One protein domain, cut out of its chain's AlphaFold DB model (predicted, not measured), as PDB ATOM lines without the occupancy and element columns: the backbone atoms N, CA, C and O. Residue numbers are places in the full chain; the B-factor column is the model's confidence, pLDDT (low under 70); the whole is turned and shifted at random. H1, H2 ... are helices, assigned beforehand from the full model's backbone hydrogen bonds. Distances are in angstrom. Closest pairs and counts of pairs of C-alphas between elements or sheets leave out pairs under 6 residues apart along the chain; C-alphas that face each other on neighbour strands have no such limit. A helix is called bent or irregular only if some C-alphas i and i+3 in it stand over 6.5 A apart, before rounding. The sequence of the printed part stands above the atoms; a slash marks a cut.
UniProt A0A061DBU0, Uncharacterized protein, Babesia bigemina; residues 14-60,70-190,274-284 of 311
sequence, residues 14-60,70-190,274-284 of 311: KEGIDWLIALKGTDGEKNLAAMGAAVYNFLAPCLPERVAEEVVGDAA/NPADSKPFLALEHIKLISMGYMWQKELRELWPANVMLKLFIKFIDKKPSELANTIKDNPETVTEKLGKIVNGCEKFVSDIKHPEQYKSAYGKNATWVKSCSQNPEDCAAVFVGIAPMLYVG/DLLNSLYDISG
ATOM      1  N   LYS A  14     -17.216 -28.158   5.681       94.50
ATOM      2  CA  LYS A  14     -18.645 -27.940   5.429       94.50
ATOM      3  C   LYS A  14     -19.356 -27.496   6.706       94.50
ATOM      4  O   LYS A  14     -20.119 -26.535   6.674       94.50
ATOM      5  N   GLU A  15     -19.109 -28.178   7.820       95.88
ATOM      6  CA  GLU A  15     -19.657 -27.796   9.122       95.88
ATOM      7  C   GLU A  15     -19.161 -26.413   9.558       95.88
ATOM      8  O   GLU A  15     -19.953 -25.636  10.078       95.88
ATOM      9  N   GLY A  16     -17.893 -26.072   9.309       96.44
ATOM     10  CA  GLY A  16     -17.348 -24.745   9.609       96.44
ATOM     11  C   GLY A  16     -18.017 -23.635   8.792       96.44
ATOM     12  O   GLY A  16     -18.359 -22.584   9.327       96.44
ATOM     13  N   ILE A  17     -18.281 -23.881   7.510       96.31
ATOM     14  CA  ILE A  17     -19.021 -22.954   6.648       96.31
ATOM     15  C   ILE A  17     -20.484 -22.833   7.095       96.31
ATOM     16  O   ILE A  17     -21.010 -21.726   7.195       96.31
ATOM     17  N   ASP A  18     -21.141 -23.953   7.402       96.25
ATOM     18  CA  ASP A  18     -22.505 -23.946   7.937       96.25
ATOM     19  C   ASP A  18     -22.587 -23.169   9.261       96.25
ATOM     20  O   ASP A  18     -23.557 -22.443   9.483       96.25
ATOM     21  N   TRP A  19     -21.559 -23.273  10.107       97.94
ATOM     22  CA  TRP A  19     -21.436 -22.506  11.344       97.94
ATOM     23  C   TRP A  19     -21.342 -20.999  11.069       97.94
ATOM     24  O   TRP A  19     -22.063 -20.227  11.694       97.94
ATOM     25  N   LEU A  20     -20.534 -20.571  10.089       97.56
ATOM     26  CA  LEU A  20     -20.415 -19.160   9.684       97.56
ATOM     27  C   LEU A  20     -21.742 -18.584   9.165       97.56
ATOM     28  O   LEU A  20     -22.108 -17.451   9.483       97.56
ATOM     29  N   ILE A  21     -22.487 -19.368   8.384       96.38
ATOM     30  CA  ILE A  21     -23.802 -18.965   7.868       96.38
ATOM     31  C   ILE A  21     -24.827 -18.882   9.014       96.38
ATOM     32  O   ILE A  21     -25.610 -17.933   9.081       96.38
ATOM     33  N   ALA A  22     -24.801 -19.832   9.953       97.19
ATOM     34  CA  ALA A  22     -25.663 -19.813  11.136       97.19
ATOM     35  C   ALA A  22     -25.337 -18.644  12.085       97.19
ATOM     36  O   ALA A  22     -26.250 -18.014  12.623       97.19
ATOM     37  N   LEU A  23     -24.050 -18.312  12.236       97.38
ATOM     38  CA  LEU A  23     -23.561 -17.150  12.976       97.38
ATOM     39  C   LEU A  23     -24.139 -15.846  12.417       97.38
ATOM     40  O   LEU A  23     -24.648 -15.029  13.184       97.38
ATOM     41  N   LYS A  24     -24.094 -15.666  11.089       96.50
ATOM     42  CA  LYS A  24     -24.696 -14.509  10.411       96.50
ATOM     43  C   LYS A  24     -26.179 -14.396  10.749       96.50
ATOM     44  O   LYS A  24     -26.642 -13.336  11.166       96.50
ATOM     45  N   GLY A  25     -26.916 -15.500  10.630       93.50
ATOM     46  CA  GLY A  25     -28.344 -15.538  10.923       93.50
ATOM     47  C   GLY A  25     -29.134 -14.497  10.118       93.50
ATOM     48  O   GLY A  25     -28.766 -14.134   9.002       93.50
ATOM     49  N   THR A  26     -30.240 -14.010  10.683       91.06
ATOM     50  CA  THR A  26     -31.125 -13.034  10.018       91.06
ATOM     51  C   THR A  26     -30.691 -11.579  10.197       91.06
ATOM     52  O   THR A  26     -31.066 -10.740   9.387       91.06
ATOM     53  N   ASP A  27     -29.924 -11.273  11.247       92.75
ATOM     54  CA  ASP A  27     -29.400  -9.931  11.548       92.75
ATOM     55  C   ASP A  27     -27.870  -9.948  11.426       92.75
ATOM     56  O   ASP A  27     -27.132  -9.899  12.412       92.75
ATOM     57  N   GLY A  28     -27.403 -10.131  10.187       92.31
ATOM     58  CA  GLY A  28     -25.989 -10.349   9.890       92.31
ATOM     59  C   GLY A  28     -25.092  -9.211  10.362       92.31
ATOM     60  O   GLY A  28     -24.041  -9.472  10.932       92.31
ATOM     61  N   GLU A  29     -25.512  -7.959  10.184       93.44
ATOM     62  CA  GLU A  29     -24.723  -6.792  10.589       93.44
ATOM     63  C   GLU A  29     -24.456  -6.791  12.099       93.44
ATOM     64  O   GLU A  29     -23.299  -6.742  12.520       93.44
ATOM     65  N   LYS A  30     -25.503  -6.945  12.924       95.56
ATOM     66  CA  LYS A  30     -25.336  -6.952  14.382       95.56
ATOM     67  C   LYS A  30     -24.591  -8.181  14.881       95.56
ATOM     68  O   LYS A  30     -23.731  -8.050  15.748       95.56
ATOM     69  N   ASN A  31     -24.909  -9.365  14.355       96.50
ATOM     70  CA  ASN A  31     -24.280 -10.606  14.809       96.50
ATOM     71  C   ASN A  31     -22.782 -10.624  14.485       96.50
ATOM     72  O   ASN A  31     -21.975 -11.027  15.320       96.50
ATOM     73  N   LEU A  32     -22.398 -10.160  13.293       95.94
ATOM     74  CA  LEU A  32     -20.998 -10.115  12.880       95.94
ATOM     75  C   LEU A  32     -20.219  -9.027  13.622       95.94
ATOM     76  O   LEU A  32     -19.084  -9.287  14.009       95.94
ATOM     77  N   ALA A  33     -20.825  -7.866  13.890       94.69
ATOM     78  CA  ALA A  33     -20.210  -6.832  14.725       94.69
ATOM     79  C   ALA A  33     -19.976  -7.322  16.162       94.69
ATOM     80  O   ALA A  33     -18.894  -7.149  16.724       94.69
ATOM     81  N   ALA A  34     -20.970  -7.997  16.745       95.62
ATOM     82  CA  ALA A  34     -20.849  -8.571  18.077       95.62
ATOM     83  C   ALA A  34     -19.789  -9.686  18.127       95.62
ATOM     84  O   ALA A  34     -19.025  -9.760  19.090       95.62
ATOM     85  N   MET A  35     -19.685 -10.510  17.077       94.88
ATOM     86  CA  MET A  35     -18.613 -11.499  16.957       94.88
ATOM     87  C   MET A  35     -17.239 -10.840  16.801       94.88
ATOM     88  O   MET A  35     -16.298 -11.260  17.464       94.88
ATOM     89  N   GLY A  36     -17.105  -9.808  15.965       90.81
ATOM     90  CA  GLY A  36     -15.840  -9.094  15.790       90.81
ATOM     91  C   GLY A  36     -15.328  -8.500  17.104       90.81
ATOM     92  O   GLY A  36     -14.163  -8.688  17.451       90.81
ATOM     93  N   ALA A  37     -16.221  -7.890  17.888       90.75
ATOM     94  CA  ALA A  37     -15.912  -7.422  19.238       90.75
ATOM     95  C   ALA A  37     -15.532  -8.571  20.190       90.75
ATOM     96  O   ALA A  37     -14.572  -8.447  20.946       90.75
ATOM     97  N   ALA A  38     -16.248  -9.699  20.138       91.50
ATOM     98  CA  ALA A  38     -15.952 -10.866  20.967       91.50
ATOM     99  C   ALA A  38     -14.575 -11.469  20.654       91.50
ATOM    100  O   ALA A  38     -13.823 -11.770  21.574       91.50
ATOM    101  N   VAL A  39     -14.218 -11.600  19.372       87.19
ATOM    102  CA  VAL A  39     -12.901 -12.082  18.929       87.19
ATOM    103  C   VAL A  39     -11.798 -11.123  19.362       87.19
ATOM    104  O   VAL A  39     -10.786 -11.571  19.896       87.19
ATOM    105  N   TYR A  40     -12.000  -9.815  19.186       83.00
ATOM    106  CA  TYR A  40     -11.036  -8.814  19.637       83.00
ATOM    107  C   TYR A  40     -10.807  -8.902  21.152       83.00
ATOM    108  O   TYR A  40      -9.669  -9.040  21.587       83.00
ATOM    109  N   ASN A  41     -11.876  -8.907  21.953       83.31
ATOM    110  CA  ASN A  41     -11.782  -8.990  23.413       83.31
ATOM    111  C   ASN A  41     -11.172 -10.310  23.892       83.31
ATOM    112  O   ASN A  41     -10.387 -10.308  24.833       83.31
ATOM    113  N   PHE A  42     -11.497 -11.424  23.233       82.06
ATOM    114  CA  PHE A  42     -10.940 -12.736  23.551       82.06
ATOM    115  C   PHE A  42      -9.418 -12.781  23.341       82.06
ATOM    116  O   PHE A  42      -8.700 -13.420  24.109       82.06
ATOM    117  N   LEU A  43      -8.915 -12.084  22.319       76.62
ATOM    118  CA  LEU A  43      -7.500 -12.096  21.959       76.62
ATOM    119  C   LEU A  43      -6.691 -10.931  22.555       76.62
ATOM    120  O   LEU A  43      -5.473 -11.043  22.679       76.62
ATOM    121  N   ALA A  44      -7.329  -9.826  22.948       74.06
ATOM    122  CA  ALA A  44      -6.655  -8.643  23.490       74.06
ATOM    123  C   ALA A  44      -5.770  -8.928  24.727       74.06
ATOM    124  O   ALA A  44      -4.657  -8.405  24.772       74.06
ATOM    125  N   PRO A  45      -6.157  -9.792  25.692       69.38
ATOM    126  CA  PRO A  45      -5.296 -10.168  26.818       69.38
ATOM    127  C   PRO A  45      -4.009 -10.896  26.413       69.38
ATOM    128  O   PRO A  45      -3.098 -11.036  27.224       69.38
ATOM    129  N   CYS A  46      -3.929 -11.395  25.179       63.84
ATOM    130  CA  CYS A  46      -2.735 -12.033  24.648       63.84
ATOM    131  C   CYS A  46      -1.736 -11.024  24.057       63.84
ATOM    132  O   CYS A  46      -0.631 -11.427  23.702       63.84
ATOM    133  N   LEU A  47      -2.092  -9.738  23.937       59.84
ATOM    134  CA  LEU A  47      -1.217  -8.715  23.368       59.84
ATOM    135  C   LEU A  47      -0.011  -8.438  24.283       59.84
ATOM    136  O   LEU A  47      -0.170  -8.327  25.501       59.84
ATOM    137  N   PRO A  48       1.201  -8.262  23.722       55.47
ATOM    138  CA  PRO A  48       2.326  -7.747  24.487       55.47
ATOM    139  C   PRO A  48       1.988  -6.373  25.084       55.47
ATOM    140  O   PRO A  48       1.430  -5.516  24.400       55.47
ATOM    141  N   GLU A  49       2.410  -6.136  26.326       48.19
ATOM    142  CA  GLU A  49       2.146  -4.926  27.132       48.19
ATOM    143  C   GLU A  49       2.430  -3.604  26.380       48.19
ATOM    144  O   GLU A  49       1.711  -2.623  26.535       48.19
ATOM    145  N   ARG A  50       3.412  -3.606  25.463       42.31
ATOM    146  CA  ARG A  50       3.801  -2.442  24.638       42.31
ATOM    147  C   ARG A  50       2.794  -2.062  23.545       42.31
ATOM    148  O   ARG A  50       2.839  -0.939  23.068       42.31
ATOM    149  N   VAL A  51       1.928  -2.984  23.116       46.91
ATOM    150  CA  VAL A  51       0.882  -2.731  22.101       46.91
ATOM    151  C   VAL A  51      -0.403  -2.233  22.769       46.91
ATOM    152  O   VAL A  51      -1.125  -1.418  22.201       46.91
ATOM    153  N   ALA A  52      -0.666  -2.670  24.005       46.03
ATOM    154  CA  ALA A  52      -1.830  -2.239  24.773       46.03
ATOM    155  C   ALA A  52      -1.824  -0.722  25.042       46.03
ATOM    156  O   ALA A  52      -2.872  -0.091  24.963       46.03
ATOM    157  N   GLU A  53      -0.659  -0.109  25.283       42.41
ATOM    158  CA  GLU A  53      -0.555   1.341  25.525       42.41
ATOM    159  C   GLU A  53      -0.867   2.209  24.292       42.41
ATOM    160  O   GLU A  53      -1.318   3.342  24.448       42.41
ATOM    161  N   GLU A  54      -0.663   1.693  23.074       45.69
ATOM    162  CA  GLU A  54      -0.844   2.450  21.826       45.69
ATOM    163  C   GLU A  54      -2.264   2.297  21.238       45.69
ATOM    164  O   GLU A  54      -2.748   3.191  20.544       45.69
ATOM    165  N   VAL A  55      -2.955   1.188  21.537       48.19
ATOM    166  CA  VAL A  55      -4.241   0.811  20.908       48.19
ATOM    167  C   VAL A  55      -5.451   1.006  21.840       48.19
ATOM    168  O   VAL A  55      -6.584   1.142  21.376       48.19
ATOM    169  N   VAL A  56      -5.252   1.054  23.160       46.31
ATOM    170  CA  VAL A  56      -6.354   1.053  24.135       46.31
ATOM    171  C   VAL A  56      -6.820   2.473  24.480       46.31
ATOM    172  O   VAL A  56      -6.190   3.197  25.250       46.31
ATOM    173  N   GLY A  57      -7.994   2.851  23.968       49.41
ATOM    174  CA  GLY A  57      -8.776   3.968  24.510       49.41
ATOM    175  C   GLY A  57      -9.253   3.693  25.948       49.41
ATOM    176  O   GLY A  57      -9.296   2.546  26.394       49.41
ATOM    177  N   ASP A  58      -9.650   4.743  26.677       43.56
ATOM    178  CA  ASP A  58      -9.905   4.729  28.134       43.56
ATOM    179  C   ASP A  58     -10.862   3.630  28.651       43.56
ATOM    180  O   ASP A  58     -10.828   3.298  29.837       43.56
ATOM    181  N   ALA A  59     -11.664   3.005  27.785       41.72
ATOM    182  CA  ALA A  59     -12.579   1.921  28.139       41.72
ATOM    183  C   ALA A  59     -11.887   0.627  28.622       41.72
ATOM    184  O   ALA A  59     -12.443  -0.047  29.489       41.72
ATOM    185  N   ALA A  60     -10.684   0.275  28.137       40.66
ATOM    186  CA  ALA A  60     -10.010  -0.966  28.566       40.66
ATOM    187  C   ALA A  60      -9.035  -0.783  29.749       40.66
ATOM    188  O   ALA A  60      -8.638  -1.766  30.377       40.66
ATOM    189  N   ASN A  70      -3.692 -16.383  35.756       47.84
ATOM    190  CA  ASN A  70      -3.132 -16.523  34.411       47.84
ATOM    191  C   ASN A  70      -4.273 -16.674  33.368       47.84
ATOM    192  O   ASN A  70      -5.056 -17.616  33.493       47.84
ATOM    193  N   PRO A  71      -4.407 -15.778  32.365       47.22
ATOM    194  CA  PRO A  71      -5.508 -15.808  31.392       47.22
ATOM    195  C   PRO A  71      -5.663 -17.163  30.684       47.22
ATOM    196  O   PRO A  71      -6.772 -17.549  30.312       47.22
ATOM    197  N   ALA A  72      -4.556 -17.908  30.571       48.69
ATOM    198  CA  ALA A  72      -4.500 -19.258  30.020       48.69
ATOM    199  C   ALA A  72      -5.280 -20.314  30.836       48.69
ATOM    200  O   ALA A  72      -5.634 -21.348  30.284       48.69
ATOM    201  N   ASP A  73      -5.595 -20.052  32.107       47.56
ATOM    202  CA  ASP A  73      -6.334 -20.982  32.975       47.56
ATOM    203  C   ASP A  73      -7.860 -20.770  32.897       47.56
ATOM    204  O   ASP A  73      -8.639 -21.441  33.581       47.56
ATOM    205  N   SER A  74      -8.322 -19.819  32.076       62.59
ATOM    206  CA  SER A  74      -9.748 -19.550  31.911       62.59
ATOM    207  C   SER A  74     -10.434 -20.589  31.008       62.59
ATOM    208  O   SER A  74      -9.871 -21.114  30.044       62.59
ATOM    209  N   LYS A  75     -11.701 -20.893  31.316       67.25
ATOM    210  CA  LYS A  75     -12.517 -21.902  30.612       67.25
ATOM    211  C   LYS A  75     -12.565 -21.721  29.075       67.25
ATOM    212  O   LYS A  75     -12.494 -22.741  28.387       67.25
ATOM    213  N   PRO A  76     -12.644 -20.495  28.514       62.53
ATOM    214  CA  PRO A  76     -12.612 -20.287  27.063       62.53
ATOM    215  C   PRO A  76     -11.286 -20.694  26.396       62.53
ATOM    216  O   PRO A  76     -11.297 -21.202  25.274       62.53
ATOM    217  N   PHE A  77     -10.144 -20.551  27.079       65.31
ATOM    218  CA  PHE A  77      -8.842 -20.969  26.540       65.31
ATOM    219  C   PHE A  77      -8.688 -22.494  26.513       65.31
ATOM    220  O   PHE A  77      -8.224 -23.045  25.516       65.31
ATOM    221  N   LEU A  78      -9.184 -23.194  27.536       65.38
ATOM    222  CA  LEU A  78      -9.248 -24.661  27.525       65.38
ATOM    223  C   LEU A  78     -10.160 -25.186  26.403       65.38
ATOM    224  O   LEU A  78      -9.852 -26.186  25.752       65.38
ATOM    225  N   ALA A  79     -11.277 -24.499  26.142       77.00
ATOM    226  CA  ALA A  79     -12.127 -24.814  24.998       77.00
ATOM    227  C   ALA A  79     -11.373 -24.604  23.674       77.00
ATOM    228  O   ALA A  79     -11.409 -25.486  22.814       77.00
ATOM    229  N   LEU A  80     -10.646 -23.490  23.531       81.88
ATOM    230  CA  LEU A  80      -9.851 -23.179  22.341       81.88
ATOM    231  C   LEU A  80      -8.830 -24.281  22.014       81.88
ATOM    232  O   LEU A  80      -8.734 -24.682  20.855       81.88
ATOM    233  N   GLU A  81      -8.086 -24.782  23.002       79.62
ATOM    234  CA  GLU A  81      -7.109 -25.865  22.800       79.62
ATOM    235  C   GLU A  81      -7.771 -27.139  22.267       79.62
ATOM    236  O   GLU A  81      -7.313 -27.728  21.283       79.62
ATOM    237  N   HIS A  82      -8.903 -27.531  22.854       84.00
ATOM    238  CA  HIS A  82      -9.653 -28.693  22.392       84.00
ATOM    239  C   HIS A  82     -10.170 -28.509  20.954       84.00
ATOM    240  O   HIS A  82     -10.049 -29.416  20.129       84.00
ATOM    241  N   ILE A  83     -10.688 -27.324  20.617       88.94
ATOM    242  CA  ILE A  83     -11.154 -27.011  19.257       88.94
ATOM    243  C   ILE A  83      -9.986 -27.044  18.260       88.94
ATOM    244  O   ILE A  83     -10.113 -27.589  17.164       88.94
ATOM    245  N   LYS A  84      -8.821 -26.523  18.649       85.44
ATOM    246  CA  LYS A  84      -7.593 -26.568  17.846       85.44
ATOM    247  C   LYS A  84      -7.148 -28.003  17.547       85.44
ATOM    248  O   LYS A  84      -6.775 -28.293  16.410       85.44
ATOM    249  N   LEU A  85      -7.251 -28.916  18.515       87.38
ATOM    250  CA  LEU A  85      -6.987 -30.343  18.292       87.38
ATOM    251  C   LEU A  85      -7.992 -30.978  17.320       87.38
ATOM    252  O   LEU A  85      -7.595 -31.803  16.497       87.38
ATOM    253  N   ILE A  86      -9.265 -30.571  17.355       90.75
ATOM    254  CA  ILE A  86     -10.272 -31.007  16.370       90.75
ATOM    255  C   ILE A  86      -9.886 -30.528  14.963       90.75
ATOM    256  O   ILE A  86      -9.888 -31.326  14.024       90.75
ATOM    257  N   SER A  87      -9.486 -29.260  14.816       91.31
ATOM    258  CA  SER A  87      -8.972 -28.719  13.552       91.31
ATOM    259  C   SER A  87      -7.751 -29.500  13.056       91.31
ATOM    260  O   SER A  87      -7.699 -29.879  11.886       91.31
ATOM    261  N   MET A  88      -6.797 -29.809  13.941       90.38
ATOM    262  CA  MET A  88      -5.629 -30.637  13.618       90.38
ATOM    263  C   MET A  88      -6.028 -32.047  13.159       90.38
ATOM    264  O   MET A  88      -5.512 -32.529  12.153       90.38
ATOM    265  N   GLY A  89      -6.984 -32.684  13.841       90.94
ATOM    266  CA  GLY A  89      -7.518 -33.990  13.455       90.94
ATOM    267  C   GLY A  89      -8.157 -33.985  12.064       90.94
ATOM    268  O   GLY A  89      -7.916 -34.901  11.280       90.94
ATOM    269  N   TYR A  90      -8.898 -32.927  11.719       93.31
ATOM    270  CA  TYR A  90      -9.430 -32.728  10.367       93.31
ATOM    271  C   TYR A  90      -8.315 -32.678   9.314       93.31
ATOM    272  O   TYR A  90      -8.421 -33.335   8.280       93.31
ATOM    273  N   MET A  91      -7.236 -31.937   9.581       91.44
ATOM    274  CA  MET A  91      -6.105 -31.812   8.653       91.44
ATOM    275  C   MET A  91      -5.305 -33.111   8.506       91.44
ATOM    276  O   MET A  91      -4.659 -33.307   7.482       91.44
ATOM    277  N   TRP A  92      -5.364 -34.015   9.488       92.00
ATOM    278  CA  TRP A  92      -4.645 -35.295   9.469       92.00
ATOM    279  C   TRP A  92      -5.293 -36.372   8.580       92.00
ATOM    280  O   TRP A  92      -4.744 -37.468   8.424       92.00
ATOM    281  N   GLN A  93      -6.456 -36.087   7.988       87.81
ATOM    282  CA  GLN A  93      -7.101 -36.976   7.018       87.81
ATOM    283  C   GLN A  93      -6.151 -37.294   5.855       87.81
ATOM    284  O   GLN A  93      -5.392 -36.433   5.409       87.81
ATOM    285  N   LYS A  94      -6.172 -38.537   5.358       88.62
ATOM    286  CA  LYS A  94      -5.220 -39.011   4.334       88.62
ATOM    287  C   LYS A  94      -5.313 -38.206   3.032       88.62
ATOM    288  O   LYS A  94      -4.309 -38.044   2.354       88.62
ATOM    289  N   GLU A  95      -6.498 -37.683   2.731       85.94
ATOM    290  CA  GLU A  95      -6.816 -36.862   1.564       85.94
ATOM    291  C   GLU A  95      -6.242 -35.442   1.678       85.94
ATOM    292  O   GLU A  95      -6.080 -34.768   0.667       85.94
ATOM    293  N   LEU A  96      -5.946 -34.973   2.896       86.62
ATOM    294  CA  LEU A  96      -5.525 -33.595   3.159       86.62
ATOM    295  C   LEU A  96      -4.081 -33.494   3.632       86.62
ATOM    296  O   LEU A  96      -3.368 -32.618   3.165       86.62
ATOM    297  N   ARG A  97      -3.630 -34.369   4.535       89.56
ATOM    298  CA  ARG A  97      -2.416 -34.164   5.347       89.56
ATOM    299  C   ARG A  97      -1.129 -33.915   4.560       89.56
ATOM    300  O   ARG A  97      -0.241 -33.240   5.067       89.56
ATOM    301  N   GLU A  98      -1.025 -34.464   3.349       87.38
ATOM    302  CA  GLU A  98       0.145 -34.302   2.475       87.38
ATOM    303  C   GLU A  98       0.014 -33.089   1.544       87.38
ATOM    304  O   GLU A  98       1.012 -32.587   1.022       87.38
ATOM    305  N   LEU A  99      -1.212 -32.599   1.339       84.12
ATOM    306  CA  LEU A  99      -1.499 -31.471   0.468       84.12
ATOM    307  C   LEU A  99      -1.101 -30.159   1.136       84.12
ATOM    308  O   LEU A  99      -1.227 -29.964   2.349       84.12
ATOM    309  N   TRP A 100      -0.685 -29.211   0.306       84.50
ATOM    310  CA  TRP A 100      -0.656 -27.818   0.719       84.50
ATOM    311  C   TRP A 100      -2.107 -27.288   0.821       84.50
ATOM    312  O   TRP A 100      -2.931 -27.622  -0.035       84.50
ATOM    313  N   PRO A 101      -2.459 -26.490   1.850       88.50
ATOM    314  CA  PRO A 101      -1.614 -26.012   2.952       88.50
ATOM    315  C   PRO A 101      -1.642 -26.873   4.234       88.50
ATOM    316  O   PRO A 101      -1.034 -26.482   5.233       88.50
ATOM    317  N   ALA A 102      -2.336 -28.016   4.251       88.19
ATOM    318  CA  ALA A 102      -2.483 -28.848   5.451       88.19
ATOM    319  C   ALA A 102      -1.131 -29.313   6.013       88.19
ATOM    320  O   ALA A 102      -0.901 -29.204   7.215       88.19
ATOM    321  N   ASN A 103      -0.212 -29.760   5.157       86.31
ATOM    322  CA  ASN A 103       1.111 -30.226   5.576       86.31
ATOM    323  C   ASN A 103       1.945 -29.139   6.283       86.31
ATOM    324  O   ASN A 103       2.649 -29.427   7.252       86.31
ATOM    325  N   VAL A 104       1.860 -27.887   5.823       85.69
ATOM    326  CA  VAL A 104       2.497 -26.728   6.457       85.69
ATOM    327  C   VAL A 104       1.826 -26.477   7.798       85.69
ATOM    328  O   VAL A 104       2.504 -26.474   8.822       85.69
ATOM    329  N   MET A 105       0.497 -26.359   7.812       84.62
ATOM    330  CA  MET A 105      -0.258 -26.061   9.026       84.62
ATOM    331  C   MET A 105      -0.037 -27.121  10.118       84.62
ATOM    332  O   MET A 105       0.230 -26.775  11.265       84.62
ATOM    333  N   LEU A 106      -0.034 -28.412   9.776       87.56
ATOM    334  CA  LEU A 106       0.250 -29.507  10.710       87.56
ATOM    335  C   LEU A 106       1.645 -29.404  11.343       87.56
ATOM    336  O   LEU A 106       1.788 -29.606  12.550       87.56
ATOM    337  N   LYS A 107       2.672 -29.036  10.563       84.88
ATOM    338  CA  LYS A 107       4.020 -28.783  11.103       84.88
ATOM    339  C   LYS A 107       4.013 -27.628  12.103       84.88
ATOM    340  O   LYS A 107       4.734 -27.688  13.098       84.88
ATOM    341  N   LEU A 108       3.202 -26.596  11.861       78.94
ATOM    342  CA  LEU A 108       3.057 -25.469  12.783       78.94
ATOM    343  C   LEU A 108       2.377 -25.891  14.082       78.94
ATOM    344  O   LEU A 108       2.894 -25.573  15.148       78.94
ATOM    345  N   PHE A 109       1.296 -26.670  14.016       78.19
ATOM    346  CA  PHE A 109       0.666 -27.233  15.214       78.19
ATOM    347  C   PHE A 109       1.673 -28.013  16.061       78.19
ATOM    348  O   PHE A 109       1.842 -27.704  17.235       78.19
ATOM    349  N   ILE A 110       2.425 -28.940  15.463       75.44
ATOM    350  CA  ILE A 110       3.446 -29.722  16.182       75.44
ATOM    351  C   ILE A 110       4.509 -28.814  16.815       75.44
ATOM    352  O   ILE A 110       4.939 -29.052  17.938       75.44
ATOM    353  N   LYS A 111       4.921 -27.751  16.114       73.00
ATOM    354  CA  LYS A 111       5.928 -26.801  16.603       73.00
ATOM    355  C   LYS A 111       5.421 -25.909  17.743       73.00
ATOM    356  O   LYS A 111       6.234 -25.427  18.531       73.00
ATOM    357  N   PHE A 112       4.119 -25.634  17.795       65.19
ATOM    358  CA  PHE A 112       3.540 -24.601  18.655       65.19
ATOM    359  C   PHE A 112       2.539 -25.110  19.698       65.19
ATOM    360  O   PHE A 112       2.038 -24.295  20.465       65.19
ATOM    361  N   ILE A 113       2.282 -26.418  19.781       58.66
ATOM    362  CA  ILE A 113       1.428 -27.023  20.821       58.66
ATOM    363  C   ILE A 113       1.870 -26.618  22.240       58.66
ATOM    364  O   ILE A 113       1.018 -26.418  23.097       58.66
ATOM    365  N   ASP A 114       3.169 -26.403  22.467       52.84
ATOM    366  CA  ASP A 114       3.707 -26.025  23.783       52.84
ATOM    367  C   ASP A 114       3.784 -24.503  24.021       52.84
ATOM    368  O   ASP A 114       4.284 -24.048  25.055       52.84
ATOM    369  N   LYS A 115       3.346 -23.681  23.059       55.62
ATOM    370  CA  LYS A 115       3.484 -22.223  23.140       55.62
ATOM    371  C   LYS A 115       2.269 -21.548  23.764       55.62
ATOM    372  O   LYS A 115       1.124 -21.872  23.469       55.62
ATOM    373  N   LYS A 116       2.538 -20.545  24.605       54.53
ATOM    374  CA  LYS A 116       1.507 -19.809  25.345       54.53
ATOM    375  C   LYS A 116       0.653 -18.926  24.424       54.53
ATOM    376  O   LYS A 116       1.185 -18.355  23.470       54.53
ATOM    377  N   PRO A 117      -0.629 -18.698  24.768       46.91
ATOM    378  CA  PRO A 117      -1.522 -17.847  23.983       46.91
ATOM    379  C   PRO A 117      -1.041 -16.401  23.791       46.91
ATOM    380  O   PRO A 117      -1.402 -15.769  22.808       46.91
ATOM    381  N   SER A 118      -0.174 -15.880  24.665       46.50
ATOM    382  CA  SER A 118       0.422 -14.541  24.531       46.50
ATOM    383  C   SER A 118       1.330 -14.369  23.302       46.50
ATOM    384  O   SER A 118       1.609 -13.248  22.896       46.50
ATOM    385  N   GLU A 119       1.810 -15.458  22.688       50.38
ATOM    386  CA  GLU A 119       2.575 -15.394  21.429       50.38
ATOM    387  C   GLU A 119       1.672 -15.403  20.178       50.38
ATOM    388  O   GLU A 119       2.156 -15.229  19.063       50.38
ATOM    389  N   LEU A 120       0.357 -15.569  20.361       48.44
ATOM    390  CA  LEU A 120      -0.660 -15.654  19.306       48.44
ATOM    391  C   LEU A 120      -1.072 -14.272  18.755       48.44
ATOM    392  O   LEU A 120      -1.730 -14.175  17.722       48.44
ATOM    393  N   ALA A 121      -0.732 -13.196  19.470       49.97
ATOM    394  CA  ALA A 121      -1.424 -11.915  19.365       49.97
ATOM    395  C   ALA A 121      -0.870 -10.933  18.319       49.97
ATOM    396  O   ALA A 121      -1.419  -9.843  18.155       49.97
ATOM    397  N   ASN A 122       0.171 -11.303  17.566       52.72
ATOM    398  CA  ASN A 122       0.725 -10.435  16.515       52.72
ATOM    399  C   ASN A 122      -0.282 -10.130  15.390       52.72
ATOM    400  O   ASN A 122      -0.148  -9.115  14.707       52.72
ATOM    401  N   THR A 123      -1.305 -10.976  15.235       51.31
ATOM    402  CA  THR A 123      -2.395 -10.819  14.268       51.31
ATOM    403  C   THR A 123      -3.343  -9.661  14.596       51.31
ATOM    404  O   THR A 123      -3.845  -9.007  13.683       51.31
ATOM    405  N   ILE A 124      -3.602  -9.371  15.880       55.47
ATOM    406  CA  ILE A 124      -4.591  -8.356  16.303       55.47
ATOM    407  C   ILE A 124      -3.937  -6.972  16.388       55.47
ATOM    408  O   ILE A 124      -4.060  -6.255  17.375       55.47
ATOM    409  N   LYS A 125      -3.219  -6.574  15.335       56.00
ATOM    410  CA  LYS A 125      -2.943  -5.143  15.118       56.00
ATOM    411  C   LYS A 125      -4.192  -4.379  14.673       56.00
ATOM    412  O   LYS A 125      -4.197  -3.153  14.683       56.00
ATOM    413  N   ASP A 126      -5.233  -5.110  14.297       61.97
ATOM    414  CA  ASP A 126      -6.479  -4.581  13.773       61.97
ATOM    415  C   ASP A 126      -7.505  -4.320  14.892       61.97
ATOM    416  O   ASP A 126      -7.568  -5.035  15.895       61.97
ATOM    417  N   ASN A 127      -8.343  -3.298  14.712       75.06
ATOM    418  CA  ASN A 127      -9.449  -2.958  15.613       75.06
ATOM    419  C   ASN A 127     -10.685  -3.870  15.391       75.06
ATOM    420  O   ASN A 127     -10.765  -4.574  14.375       75.06
ATOM    421  N   PRO A 128     -11.674  -3.876  16.311       80.00
ATOM    422  CA  PRO A 128     -12.889  -4.687  16.182       80.00
ATOM    423  C   PRO A 128     -13.652  -4.477  14.866       80.00
ATOM    424  O   PRO A 128     -14.250  -5.418  14.335       80.00
ATOM    425  N   GLU A 129     -13.631  -3.261  14.318       83.44
ATOM    426  CA  GLU A 129     -14.291  -2.917  13.059       83.44
ATOM    427  C   GLU A 129     -13.649  -3.647  11.874       83.44
ATOM    428  O   GLU A 129     -14.351  -4.244  11.057       83.44
ATOM    429  N   THR A 130     -12.318  -3.683  11.817       83.50
ATOM    430  CA  THR A 130     -11.569  -4.407  10.780       83.50
ATOM    431  C   THR A 130     -11.794  -5.917  10.883       83.50
ATOM    432  O   THR A 130     -11.991  -6.585   9.864       83.50
ATOM    433  N   VAL A 131     -11.825  -6.470  12.104       82.69
ATOM    434  CA  VAL A 131     -12.165  -7.890  12.327       82.69
ATOM    435  C   VAL A 131     -13.576  -8.184  11.811       82.69
ATOM    436  O   VAL A 131     -13.780  -9.166  11.096       82.69
ATOM    437  N   THR A 132     -14.536  -7.307  12.118       89.88
ATOM    438  CA  THR A 132     -15.926  -7.410  11.652       89.88
ATOM    439  C   THR A 132     -16.014  -7.379  10.127       89.88
ATOM    440  O   THR A 132     -16.702  -8.211   9.533       89.88
ATOM    441  N   GLU A 133     -15.300  -6.460   9.472       89.81
ATOM    442  CA  GLU A 133     -15.292  -6.336   8.013       89.81
ATOM    443  C   GLU A 133     -14.738  -7.601   7.341       89.81
ATOM    444  O   GLU A 133     -15.378  -8.169   6.448       89.81
ATOM    445  N   LYS A 134     -13.567  -8.074   7.790       88.69
ATOM    446  CA  LYS A 134     -12.931  -9.297   7.276       88.69
ATOM    447  C   LYS A 134     -13.837 -10.510   7.477       88.69
ATOM    448  O   LYS A 134     -14.083 -11.256   6.526       88.69
ATOM    449  N   LEU A 135     -14.389 -10.673   8.681       90.94
ATOM    450  CA  LEU A 135     -15.323 -11.751   8.997       90.94
ATOM    451  C   LEU A 135     -16.565 -11.696   8.101       90.94
ATOM    452  O   LEU A 135     -16.961 -12.715   7.537       90.94
ATOM    453  N   GLY A 136     -17.153 -10.514   7.908       93.19
ATOM    454  CA  GLY A 136     -18.312 -10.341   7.037       93.19
ATOM    455  C   GLY A 136     -18.035 -10.743   5.590       93.19
ATOM    456  O   GLY A 136     -18.852 -11.436   4.979       93.19
ATOM    457  N   LYS A 137     -16.861 -10.394   5.050       93.50
ATOM    458  CA  LYS A 137     -16.439 -10.828   3.708       93.50
ATOM    459  C   LYS A 137     -16.248 -12.344   3.626       93.50
ATOM    460  O   LYS A 137     -16.742 -12.955   2.678       93.50
ATOM    461  N   ILE A 138     -15.609 -12.957   4.627       93.38
ATOM    462  CA  ILE A 138     -15.426 -14.416   4.701       93.38
ATOM    463  C   ILE A 138     -16.781 -15.131   4.704       93.38
ATOM    464  O   ILE A 138     -17.015 -16.041   3.907       93.38
ATOM    465  N   VAL A 139     -17.699 -14.695   5.564       95.75
ATOM    466  CA  VAL A 139     -19.038 -15.279   5.697       95.75
ATOM    467  C   VAL A 139     -19.828 -15.143   4.393       95.75
ATOM    468  O   VAL A 139     -20.393 -16.126   3.917       95.75
ATOM    469  N   ASN A 140     -19.831 -13.958   3.775       94.00
ATOM    470  CA  ASN A 140     -20.523 -13.726   2.505       94.00
ATOM    471  C   ASN A 140     -19.931 -14.567   1.362       94.00
ATOM    472  O   ASN A 140     -20.674 -15.117   0.549       94.00
ATOM    473  N   GLY A 141     -18.604 -14.701   1.309       93.06
ATOM    474  CA  GLY A 141     -17.931 -15.557   0.336       93.06
ATOM    475  C   GLY A 141     -18.283 -17.034   0.516       93.06
ATOM    476  O   GLY A 141     -18.574 -17.717  -0.465       93.06
ATOM    477  N   CYS A 142     -18.345 -17.514   1.759       94.06
ATOM    478  CA  CYS A 142     -18.761 -18.881   2.077       94.06
ATOM    479  C   CYS A 142     -20.238 -19.140   1.736       94.06
ATOM    480  O   CYS A 142     -20.571 -20.185   1.179       94.06
ATOM    481  N   GLU A 143     -21.127 -18.183   2.020       93.31
ATOM    482  CA  GLU A 143     -22.545 -18.268   1.660       93.31
ATOM    483  C   GLU A 143     -22.736 -18.334   0.142       93.31
ATOM    484  O   GLU A 143     -23.453 -19.211  -0.353       93.31
ATOM    485  N   LYS A 144     -22.043 -17.460  -0.604       91.62
ATOM    486  CA  LYS A 144     -22.037 -17.492  -2.069       91.62
ATOM    487  C   LYS A 144     -21.532 -18.840  -2.575       91.62
ATOM    488  O   LYS A 144     -22.222 -19.479  -3.366       91.62
ATOM    489  N   PHE A 145     -20.382 -19.293  -2.079       90.38
ATOM    490  CA  PHE A 145     -19.802 -20.578  -2.451       90.38
ATOM    491  C   PHE A 145     -20.813 -21.719  -2.285       90.38
ATOM    492  O   PHE A 145     -21.119 -22.411  -3.253       90.38
ATOM    493  N   VAL A 146     -21.412 -21.861  -1.097       89.69
ATOM    494  CA  VAL A 146     -22.431 -22.890  -0.838       89.69
ATOM    495  C   VAL A 146     -23.637 -22.728  -1.758       89.69
ATOM    496  O   VAL A 146     -24.165 -23.728  -2.240       89.69
ATOM    497  N   SER A 147     -24.083 -21.499  -2.028       87.62
ATOM    498  CA  SER A 147     -25.207 -21.248  -2.935       87.62
ATOM    499  C   SER A 147     -24.938 -21.712  -4.370       87.62
ATOM    500  O   SER A 147     -25.847 -22.247  -5.010       87.62
ATOM    501  N   ASP A 148     -23.688 -21.598  -4.821       85.81
ATOM    502  CA  ASP A 148     -23.259 -21.991  -6.158       85.81
ATOM    503  C   ASP A 148     -23.082 -23.511  -6.262       85.81
ATOM    504  O   ASP A 148     -23.488 -24.118  -7.258       85.81
ATOM    505  N   ILE A 149     -22.512 -24.159  -5.241       81.25
ATOM    506  CA  ILE A 149     -22.181 -25.591  -5.310       81.25
ATOM    507  C   ILE A 149     -23.325 -26.520  -4.894       81.25
ATOM    508  O   ILE A 149     -23.342 -27.691  -5.282       81.25
ATOM    509  N   LYS A 150     -24.297 -26.032  -4.116       80.62
ATOM    510  CA  LYS A 150     -25.369 -26.881  -3.591       80.62
ATOM    511  C   LYS A 150     -26.351 -27.329  -4.674       80.62
ATOM    512  O   LYS A 150     -26.747 -26.553  -5.551       80.62
ATOM    513  N   HIS A 151     -26.840 -28.562  -4.541       75.62
ATOM    514  CA  HIS A 151     -28.123 -28.952  -5.119       75.62
ATOM    515  C   HIS A 151     -29.262 -28.467  -4.192       75.62
ATOM    516  O   HIS A 151     -29.275 -28.860  -3.019       75.62
ATOM    517  N   PRO A 152     -30.216 -27.635  -4.667       67.25
ATOM    518  CA  PRO A 152     -31.212 -26.974  -3.812       67.25
ATOM    519  C   PRO A 152     -32.004 -27.913  -2.892       67.25
ATOM    520  O   PRO A 152     -32.244 -27.583  -1.738       67.25
ATOM    521  N   GLU A 153     -32.361 -29.101  -3.379       68.69
ATOM    522  CA  GLU A 153     -33.215 -30.052  -2.650       68.69
ATOM    523  C   GLU A 153     -32.458 -30.983  -1.689       68.69
ATOM    524  O   GLU A 153     -33.069 -31.659  -0.863       68.69
ATOM    525  N   GLN A 154     -31.126 -31.047  -1.785       77.81
ATOM    526  CA  GLN A 154     -30.332 -32.075  -1.096       77.81
ATOM    527  C   GLN A 154     -29.355 -31.509  -0.064       77.81
ATOM    528  O   GLN A 154     -28.854 -32.245   0.793       77.81
ATOM    529  N   TYR A 155     -29.088 -30.203  -0.104       83.75
ATOM    530  CA  TYR A 155     -28.213 -29.568   0.868       83.75
ATOM    531  C   TYR A 155     -28.887 -29.451   2.232       83.75
ATOM    532  O   TYR A 155     -29.899 -28.773   2.400       83.75
ATOM    533  N   LYS A 156     -28.281 -30.091   3.232       87.81
ATOM    534  CA  LYS A 156     -28.686 -29.992   4.634       87.81
ATOM    535  C   LYS A 156     -27.562 -29.327   5.410       87.81
ATOM    536  O   LYS A 156     -26.449 -29.864   5.453       87.81
ATOM    537  N   SER A 157     -27.857 -28.167   5.990       91.56
ATOM    538  CA  SER A 157     -26.923 -27.492   6.886       91.56
ATOM    539  C   SER A 157     -26.684 -28.349   8.128       91.56
ATOM    540  O   SER A 157     -27.596 -29.024   8.617       91.56
ATOM    541  N   ALA A 158     -25.451 -28.339   8.622       94.81
ATOM    542  CA  ALA A 158     -25.092 -28.974   9.878       94.81
ATOM    543  C   ALA A 158     -25.642 -28.223  11.098       94.81
ATOM    544  O   ALA A 158     -25.779 -28.834  12.151       94.81
ATOM    545  N   TYR A 159     -25.996 -26.941  10.963       95.75
ATOM    546  CA  TYR A 159     -26.508 -26.116  12.057       95.75
ATOM    547  C   TYR A 159     -28.010 -25.893  11.902       95.75
ATOM    548  O   TYR A 159     -28.506 -25.445  10.867       95.75
ATOM    549  N   GLY A 160     -28.760 -26.271  12.934       94.25
ATOM    550  CA  GLY A 160     -30.208 -26.134  12.965       94.25
ATOM    551  C   GLY A 160     -30.652 -24.716  13.322       94.25
ATOM    552  O   GLY A 160     -29.885 -23.905  13.827       94.25
ATOM    553  N   LYS A 161     -31.954 -24.450  13.181       93.75
ATOM    554  CA  LYS A 161     -32.603 -23.160  13.506       93.75
ATOM    555  C   LYS A 161     -32.393 -22.638  14.942       93.75
ATOM    556  O   LYS A 161     -32.796 -21.521  15.254       93.75
ATOM    557  N   ASN A 162     -31.869 -23.468  15.843       94.19
ATOM    558  CA  ASN A 162     -31.572 -23.085  17.222       94.19
ATOM    559  C   ASN A 162     -30.159 -22.522  17.395       94.19
ATOM    560  O   ASN A 162     -29.962 -21.717  18.302       94.19
ATOM    561  N   ALA A 163     -29.224 -22.879  16.511       96.44
ATOM    562  CA  ALA A 163     -27.862 -22.373  16.537       96.44
ATOM    563  C   ALA A 163     -27.843 -20.947  15.980       96.44
ATOM    564  O   ALA A 163     -27.735 -20.722  14.780       96.44
ATOM    565  N   THR A 164     -28.031 -19.980  16.867       96.75
ATOM    566  CA  THR A 164     -28.121 -18.557  16.527       96.75
ATOM    567  C   THR A 164     -27.295 -17.769  17.522       96.75
ATOM    568  O   THR A 164     -27.177 -18.185  18.676       96.75
ATOM    569  N   TRP A 165     -26.785 -16.605  17.115       96.19
ATOM    570  CA  TRP A 165     -26.029 -15.725  18.008       96.19
ATOM    571  C   TRP A 165     -26.763 -15.472  19.333       96.19
ATOM    572  O   TRP A 165     -26.207 -15.676  20.409       96.19
ATOM    573  N   VAL A 166     -28.047 -15.103  19.259       95.50
ATOM    574  CA  VAL A 166     -28.863 -14.775  20.438       95.50
ATOM    575  C   VAL A 166     -28.945 -15.946  21.417       95.50
ATOM    576  O   VAL A 166     -28.787 -15.736  22.615       95.50
ATOM    577  N   LYS A 167     -29.162 -17.174  20.932       96.19
ATOM    578  CA  LYS A 167     -29.314 -18.354  21.799       96.19
ATOM    579  C   LYS A 167     -27.988 -18.929  22.294       96.19
ATOM    580  O   LYS A 167     -27.978 -19.546  23.352       96.19
ATOM    581  N   SER A 168     -26.912 -18.774  21.526       96.06
ATOM    582  CA  SER A 168     -25.644 -19.466  21.780       96.06
ATOM    583  C   SER A 168     -24.550 -18.572  22.347       96.06
ATOM    584  O   SER A 168     -23.799 -19.025  23.199       96.06
ATOM    585  N   CYS A 169     -24.449 -17.329  21.875       95.38
ATOM    586  CA  CYS A 169     -23.286 -16.471  22.108       95.38
ATOM    587  C   CYS A 169     -23.609 -15.237  22.954       95.38
ATOM    588  O   CYS A 169     -22.730 -14.734  23.636       95.38
ATOM    589  N   SER A 170     -24.847 -14.730  22.936       93.19
ATOM    590  CA  SER A 170     -25.168 -13.427  23.551       93.19
ATOM    591  C   SER A 170     -24.834 -13.328  25.044       93.19
ATOM    592  O   SER A 170     -24.429 -12.265  25.507       93.19
ATOM    593  N   GLN A 171     -24.979 -14.431  25.786       92.56
ATOM    594  CA  GLN A 171     -24.667 -14.486  27.213       92.56
ATOM    595  C   GLN A 171     -23.163 -14.608  27.483       92.56
ATOM    596  O   GLN A 171     -22.681 -14.057  28.468       92.56
ATOM    597  N   ASN A 172     -22.437 -15.336  26.630       91.81
ATOM    598  CA  ASN A 172     -20.994 -15.505  26.743       91.81
ATOM    599  C   ASN A 172     -20.328 -15.464  25.354       91.81
ATOM    600  O   ASN A 172     -20.059 -16.515  24.764       91.81
ATOM    601  N   PRO A 173     -20.085 -14.261  24.800       94.25
ATOM    602  CA  PRO A 173     -19.574 -14.123  23.436       94.25
ATOM    603  C   PRO A 173     -18.195 -14.762  23.233       94.25
ATOM    604  O   PRO A 173     -17.888 -15.218  22.131       94.25
ATOM    605  N   GLU A 174     -17.392 -14.849  24.297       89.88
ATOM    606  CA  GLU A 174     -16.054 -15.448  24.279       89.88
ATOM    607  C   GLU A 174     -16.074 -16.949  23.964       89.88
ATOM    608  O   GLU A 174     -15.158 -17.435  23.307       89.88
ATOM    609  N   ASP A 175     -17.132 -17.682  24.337       91.12
ATOM    610  CA  ASP A 175     -17.254 -19.104  23.982       91.12
ATOM    611  C   ASP A 175     -17.347 -19.277  22.456       91.12
ATOM    612  O   ASP A 175     -16.715 -20.158  21.872       91.12
ATOM    613  N   CYS A 176     -18.097 -18.402  21.780       95.00
ATOM    614  CA  CYS A 176     -18.209 -18.418  20.324       95.00
ATOM    615  C   CYS A 176     -16.959 -17.855  19.635       95.00
ATOM    616  O   CYS A 176     -16.589 -18.339  18.563       95.00
ATOM    617  N   ALA A 177     -16.282 -16.879  20.250       92.31
ATOM    618  CA  ALA A 177     -14.980 -16.414  19.781       92.31
ATOM    619  C   ALA A 177     -13.938 -17.543  19.830       92.31
ATOM    620  O   ALA A 177     -13.239 -17.764  18.843       92.31
ATOM    621  N   ALA A 178     -13.894 -18.320  20.917       90.44
ATOM    622  CA  ALA A 178     -13.025 -19.485  21.042       90.44
ATOM    623  C   ALA A 178     -13.323 -20.540  19.962       90.44
ATOM    624  O   ALA A 178     -12.387 -21.064  19.356       90.44
ATOM    625  N   VAL A 179     -14.605 -20.803  19.659       94.69
ATOM    626  CA  VAL A 179     -14.998 -21.657  18.519       94.69
ATOM    627  C   VAL A 179     -14.442 -21.110  17.213       94.69
ATOM    628  O   VAL A 179     -13.737 -21.842  16.522       94.69
ATOM    629  N   PHE A 180     -14.692 -19.840  16.890       94.25
ATOM    630  CA  PHE A 180     -14.228 -19.240  15.639       94.25
ATOM    631  C   PHE A 180     -12.702 -19.292  15.488       94.25
ATOM    632  O   PHE A 180     -12.198 -19.790  14.482       94.25
ATOM    633  N   VAL A 181     -11.965 -18.826  16.500       88.75
ATOM    634  CA  VAL A 181     -10.495 -18.826  16.504       88.75
ATOM    635  C   VAL A 181      -9.959 -20.257  16.408       88.75
ATOM    636  O   VAL A 181      -9.003 -20.519  15.680       88.75
ATOM    637  N   GLY A 182     -10.595 -21.212  17.090       89.50
ATOM    638  CA  GLY A 182     -10.190 -22.615  17.065       89.50
ATOM    639  C   GLY A 182     -10.437 -23.318  15.725       89.50
ATOM    640  O   GLY A 182      -9.642 -24.183  15.344       89.50
ATOM    641  N   ILE A 183     -11.498 -22.955  14.992       94.31
ATOM    642  CA  ILE A 183     -11.804 -23.513  13.659       94.31
ATOM    643  C   ILE A 183     -11.176 -22.727  12.504       94.31
ATOM    644  O   ILE A 183     -11.165 -23.223  11.379       94.31
ATOM    645  N   ALA A 184     -10.623 -21.536  12.745       91.94
ATOM    646  CA  ALA A 184      -9.937 -20.744  11.725       91.94
ATOM    647  C   ALA A 184      -8.888 -21.540  10.908       91.94
ATOM    648  O   ALA A 184      -8.932 -21.452   9.678       91.94
ATOM    649  N   PRO A 185      -8.022 -22.395  11.502       90.75
ATOM    650  CA  PRO A 185      -7.100 -23.208  10.707       90.75
ATOM    651  C   PRO A 185      -7.814 -24.264   9.846       90.75
ATOM    652  O   PRO A 185      -7.393 -24.506   8.717       90.75
ATOM    653  N   MET A 186      -8.922 -24.851  10.314       93.62
ATOM    654  CA  MET A 186      -9.751 -25.758   9.505       93.62
ATOM    655  C   MET A 186     -10.373 -25.028   8.306       93.62
ATOM    656  O   MET A 186     -10.363 -25.557   7.192       93.62
ATOM    657  N   LEU A 187     -10.887 -23.812   8.523       94.69
ATOM    658  CA  LEU A 187     -11.458 -22.969   7.472       94.69
ATOM    659  C   LEU A 187     -10.398 -22.573   6.438       94.69
ATOM    660  O   LEU A 187     -10.626 -22.755   5.245       94.69
ATOM    661  N   TYR A 188      -9.235 -22.087   6.886       92.12
ATOM    662  CA  TYR A 188      -8.122 -21.723   6.010       92.12
ATOM    663  C   TYR A 188      -7.667 -22.912   5.164       92.12
ATOM    664  O   TYR A 188      -7.676 -22.832   3.935       92.12
ATOM    665  N   VAL A 189      -7.323 -24.033   5.811       91.81
ATOM    666  CA  VAL A 189      -6.812 -25.208   5.099       91.81
ATOM    667  C   VAL A 189      -7.849 -25.760   4.140       91.81
ATOM    668  O   VAL A 189      -7.518 -26.058   2.999       91.81
ATOM    669  N   GLY A 190      -9.111 -25.841   4.558       92.69
ATOM    670  CA  GLY A 190     -10.168 -26.292   3.669       92.69
ATOM    671  C   GLY A 190     -10.333 -25.387   2.441       92.69
ATOM    672  O   GLY A 190     -10.310 -25.868   1.312       92.69
ATOM    673  N   ASP A 274      -6.123 -12.497   0.398       81.19
ATOM    674  CA  ASP A 274      -5.961 -11.632   1.573       81.19
ATOM    675  C   ASP A 274      -6.978 -11.988   2.673       81.19
ATOM    676  O   ASP A 274      -6.654 -12.014   3.865       81.19
ATOM    677  N   LEU A 275      -8.201 -12.360   2.284       84.75
ATOM    678  CA  LEU A 275      -9.219 -12.865   3.206       84.75
ATOM    679  C   LEU A 275      -8.872 -14.244   3.772       84.75
ATOM    680  O   LEU A 275      -9.079 -14.481   4.963       84.75
ATOM    681  N   LEU A 276      -8.326 -15.151   2.956       85.25
ATOM    682  CA  LEU A 276      -7.863 -16.449   3.461       85.25
ATOM    683  C   LEU A 276      -6.635 -16.297   4.362       85.25
ATOM    684  O   LEU A 276      -6.578 -16.938   5.410       85.25
ATOM    685  N   ASN A 277      -5.721 -15.383   4.037       81.56
ATOM    686  CA  ASN A 277      -4.617 -15.025   4.923       81.56
ATOM    687  C   ASN A 277      -5.128 -14.467   6.254       81.56
ATOM    688  O   ASN A 277      -4.586 -14.807   7.290       81.56
ATOM    689  N   SER A 278      -6.240 -13.732   6.271       81.81
ATOM    690  CA  SER A 278      -6.827 -13.285   7.542       81.81
ATOM    691  C   SER A 278      -7.289 -14.461   8.421       81.81
ATOM    692  O   SER A 278      -7.127 -14.408   9.637       81.81
ATOM    693  N   LEU A 279      -7.824 -15.549   7.844       86.25
ATOM    694  CA  LEU A 279      -8.126 -16.782   8.598       86.25
ATOM    695  C   LEU A 279      -6.854 -17.472   9.103       86.25
ATOM    696  O   LEU A 279      -6.836 -17.984  10.223       86.25
ATOM    697  N   TYR A 280      -5.800 -17.473   8.287       80.19
ATOM    698  CA  TYR A 280      -4.481 -17.948   8.690       80.19
ATOM    699  C   TYR A 280      -3.933 -17.124   9.866       80.19
ATOM    700  O   TYR A 280      -3.538 -17.689  10.886       80.19
ATOM    701  N   ASP A 281      -4.015 -15.801   9.805       77.12
ATOM    702  CA  ASP A 281      -3.540 -14.940  10.877       77.12
ATOM    703  C   ASP A 281      -4.377 -15.163  12.151       77.12
ATOM    704  O   ASP A 281      -3.822 -15.310  13.240       77.12
ATOM    705  N   ILE A 282      -5.712 -15.254  12.040       77.06
ATOM    706  CA  ILE A 282      -6.623 -15.495  13.182       77.06
ATOM    707  C   ILE A 282      -6.378 -16.866  13.813       77.06
ATOM    708  O   ILE A 282      -6.512 -17.017  15.027       77.06
ATOM    709  N   SER A 283      -5.969 -17.861  13.022       72.62
ATOM    710  CA  SER A 283      -5.558 -19.158  13.563       72.62
ATOM    711  C   SER A 283      -4.339 -19.061  14.494       72.62
ATOM    712  O   SER A 283      -4.074 -19.986  15.268       72.62
ATOM    713  N   GLY A 284      -3.679 -17.897  14.505       64.31
ATOM    714  CA  GLY A 284      -2.698 -17.518  15.506       64.31
ATOM    715  C   GLY A 284      -1.298 -18.024  15.201       64.31
ATOM    716  O   GLY A 284      -0.449 -18.132  16.082       64.31
TER     717      GLY A 284
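What this domain is: This is residues 14 to 60, 70 to 190 and 274 to 284 of the 311 residues of an uncharacterized protein of Babesia bigemina (UniProt A0A061DBU0). Look for one helix, H8, through the middle of a cluster of mostly crossed helices: H1, H2, H4 and H9 pack round it, and H5 folds back beside H4. The longest helix, H6, crosses H1, H2 and H9 on the side away from H4; H3 touches no helix, and residues 148 to 154, of which 148 and 149 belong to H6, stick out. The printed part has 179 residues with nine named helices, H1 to H9 in chain order, and no named strand: all helix. It is compact, with a radius of gyration of the C-alphas of 16.4 A and spans of 53 by 39 by 30 A.

How they stand to each other: Start at H6, residues 128 to 149. Its residues 128 to 136 touch H2, residues 28 to 46, at a steep tilt of 54 degrees, opposite ways; the closest C-alphas, Gly 36 and Thr 132, are 4.5 A apart. Its residues 139 to 143 touch H1, residues 14 to 24 (closest C-alphas Leu 20 and Val 139, 5.7 A). Its residues 134 to 138 touch H9, residues 274 to 282 (closest C-alphas Lys 134 and Leu 275, 6.6 A). Move inward to the hub, H8, residues 173 to 190, which touches five helices. H2 is about perpendicular to it at 87 degrees, with closest C-alphas Val 39 and Ala 177 at 4.9 A. H4, residues 75 to 91, touches H8 at a shallow tilt of 16 degrees, the same way (closest C-alphas Lys 84 and Gly 182, 4.8 A). H4 and H5, residues 102 to 112, form a helical hairpin. H7, residues 165 to 168, is close to H8 but not clearly touching; H3, residues 49 to 55, touches no helix. Every O i to N i+4 pair is within hydrogen-bond range in H1, H4, H5, H6 and H9, against 13 of 15 in H2, 12 of 14 in H8 and 1 of 3 in H3, where 2 of 4 O i to N i+3 pairs are; H7 is too short for such a pair.

Where its parts are: Find C-alpha 128 at (-12.889, -4.687, 16.182); H6 runs 31.4 A from there. H2 covers 27.6 A, H8 25.0 A and H4 24.9 A. H2 and H8 are irregular: C-alphas 42 and 45 are 7.0 A apart, 182 and 185 7.1 A. H9 ends at C-alpha 282, (-6.623, -15.495, 13.182).

The domain as a whole: The farthest C-alphas, Arg 50 and Glu 153, are 53.6 A apart. Cuts leave 18.0 A between C-alphas 60 and 70 and 15.4 A between 190 and 274. The links H5 to H6 and H6 to H7 are long. Confidence is under 70 at residues 45 to 60, 70 to 78, 112 to 126, 152 to 153 and 284.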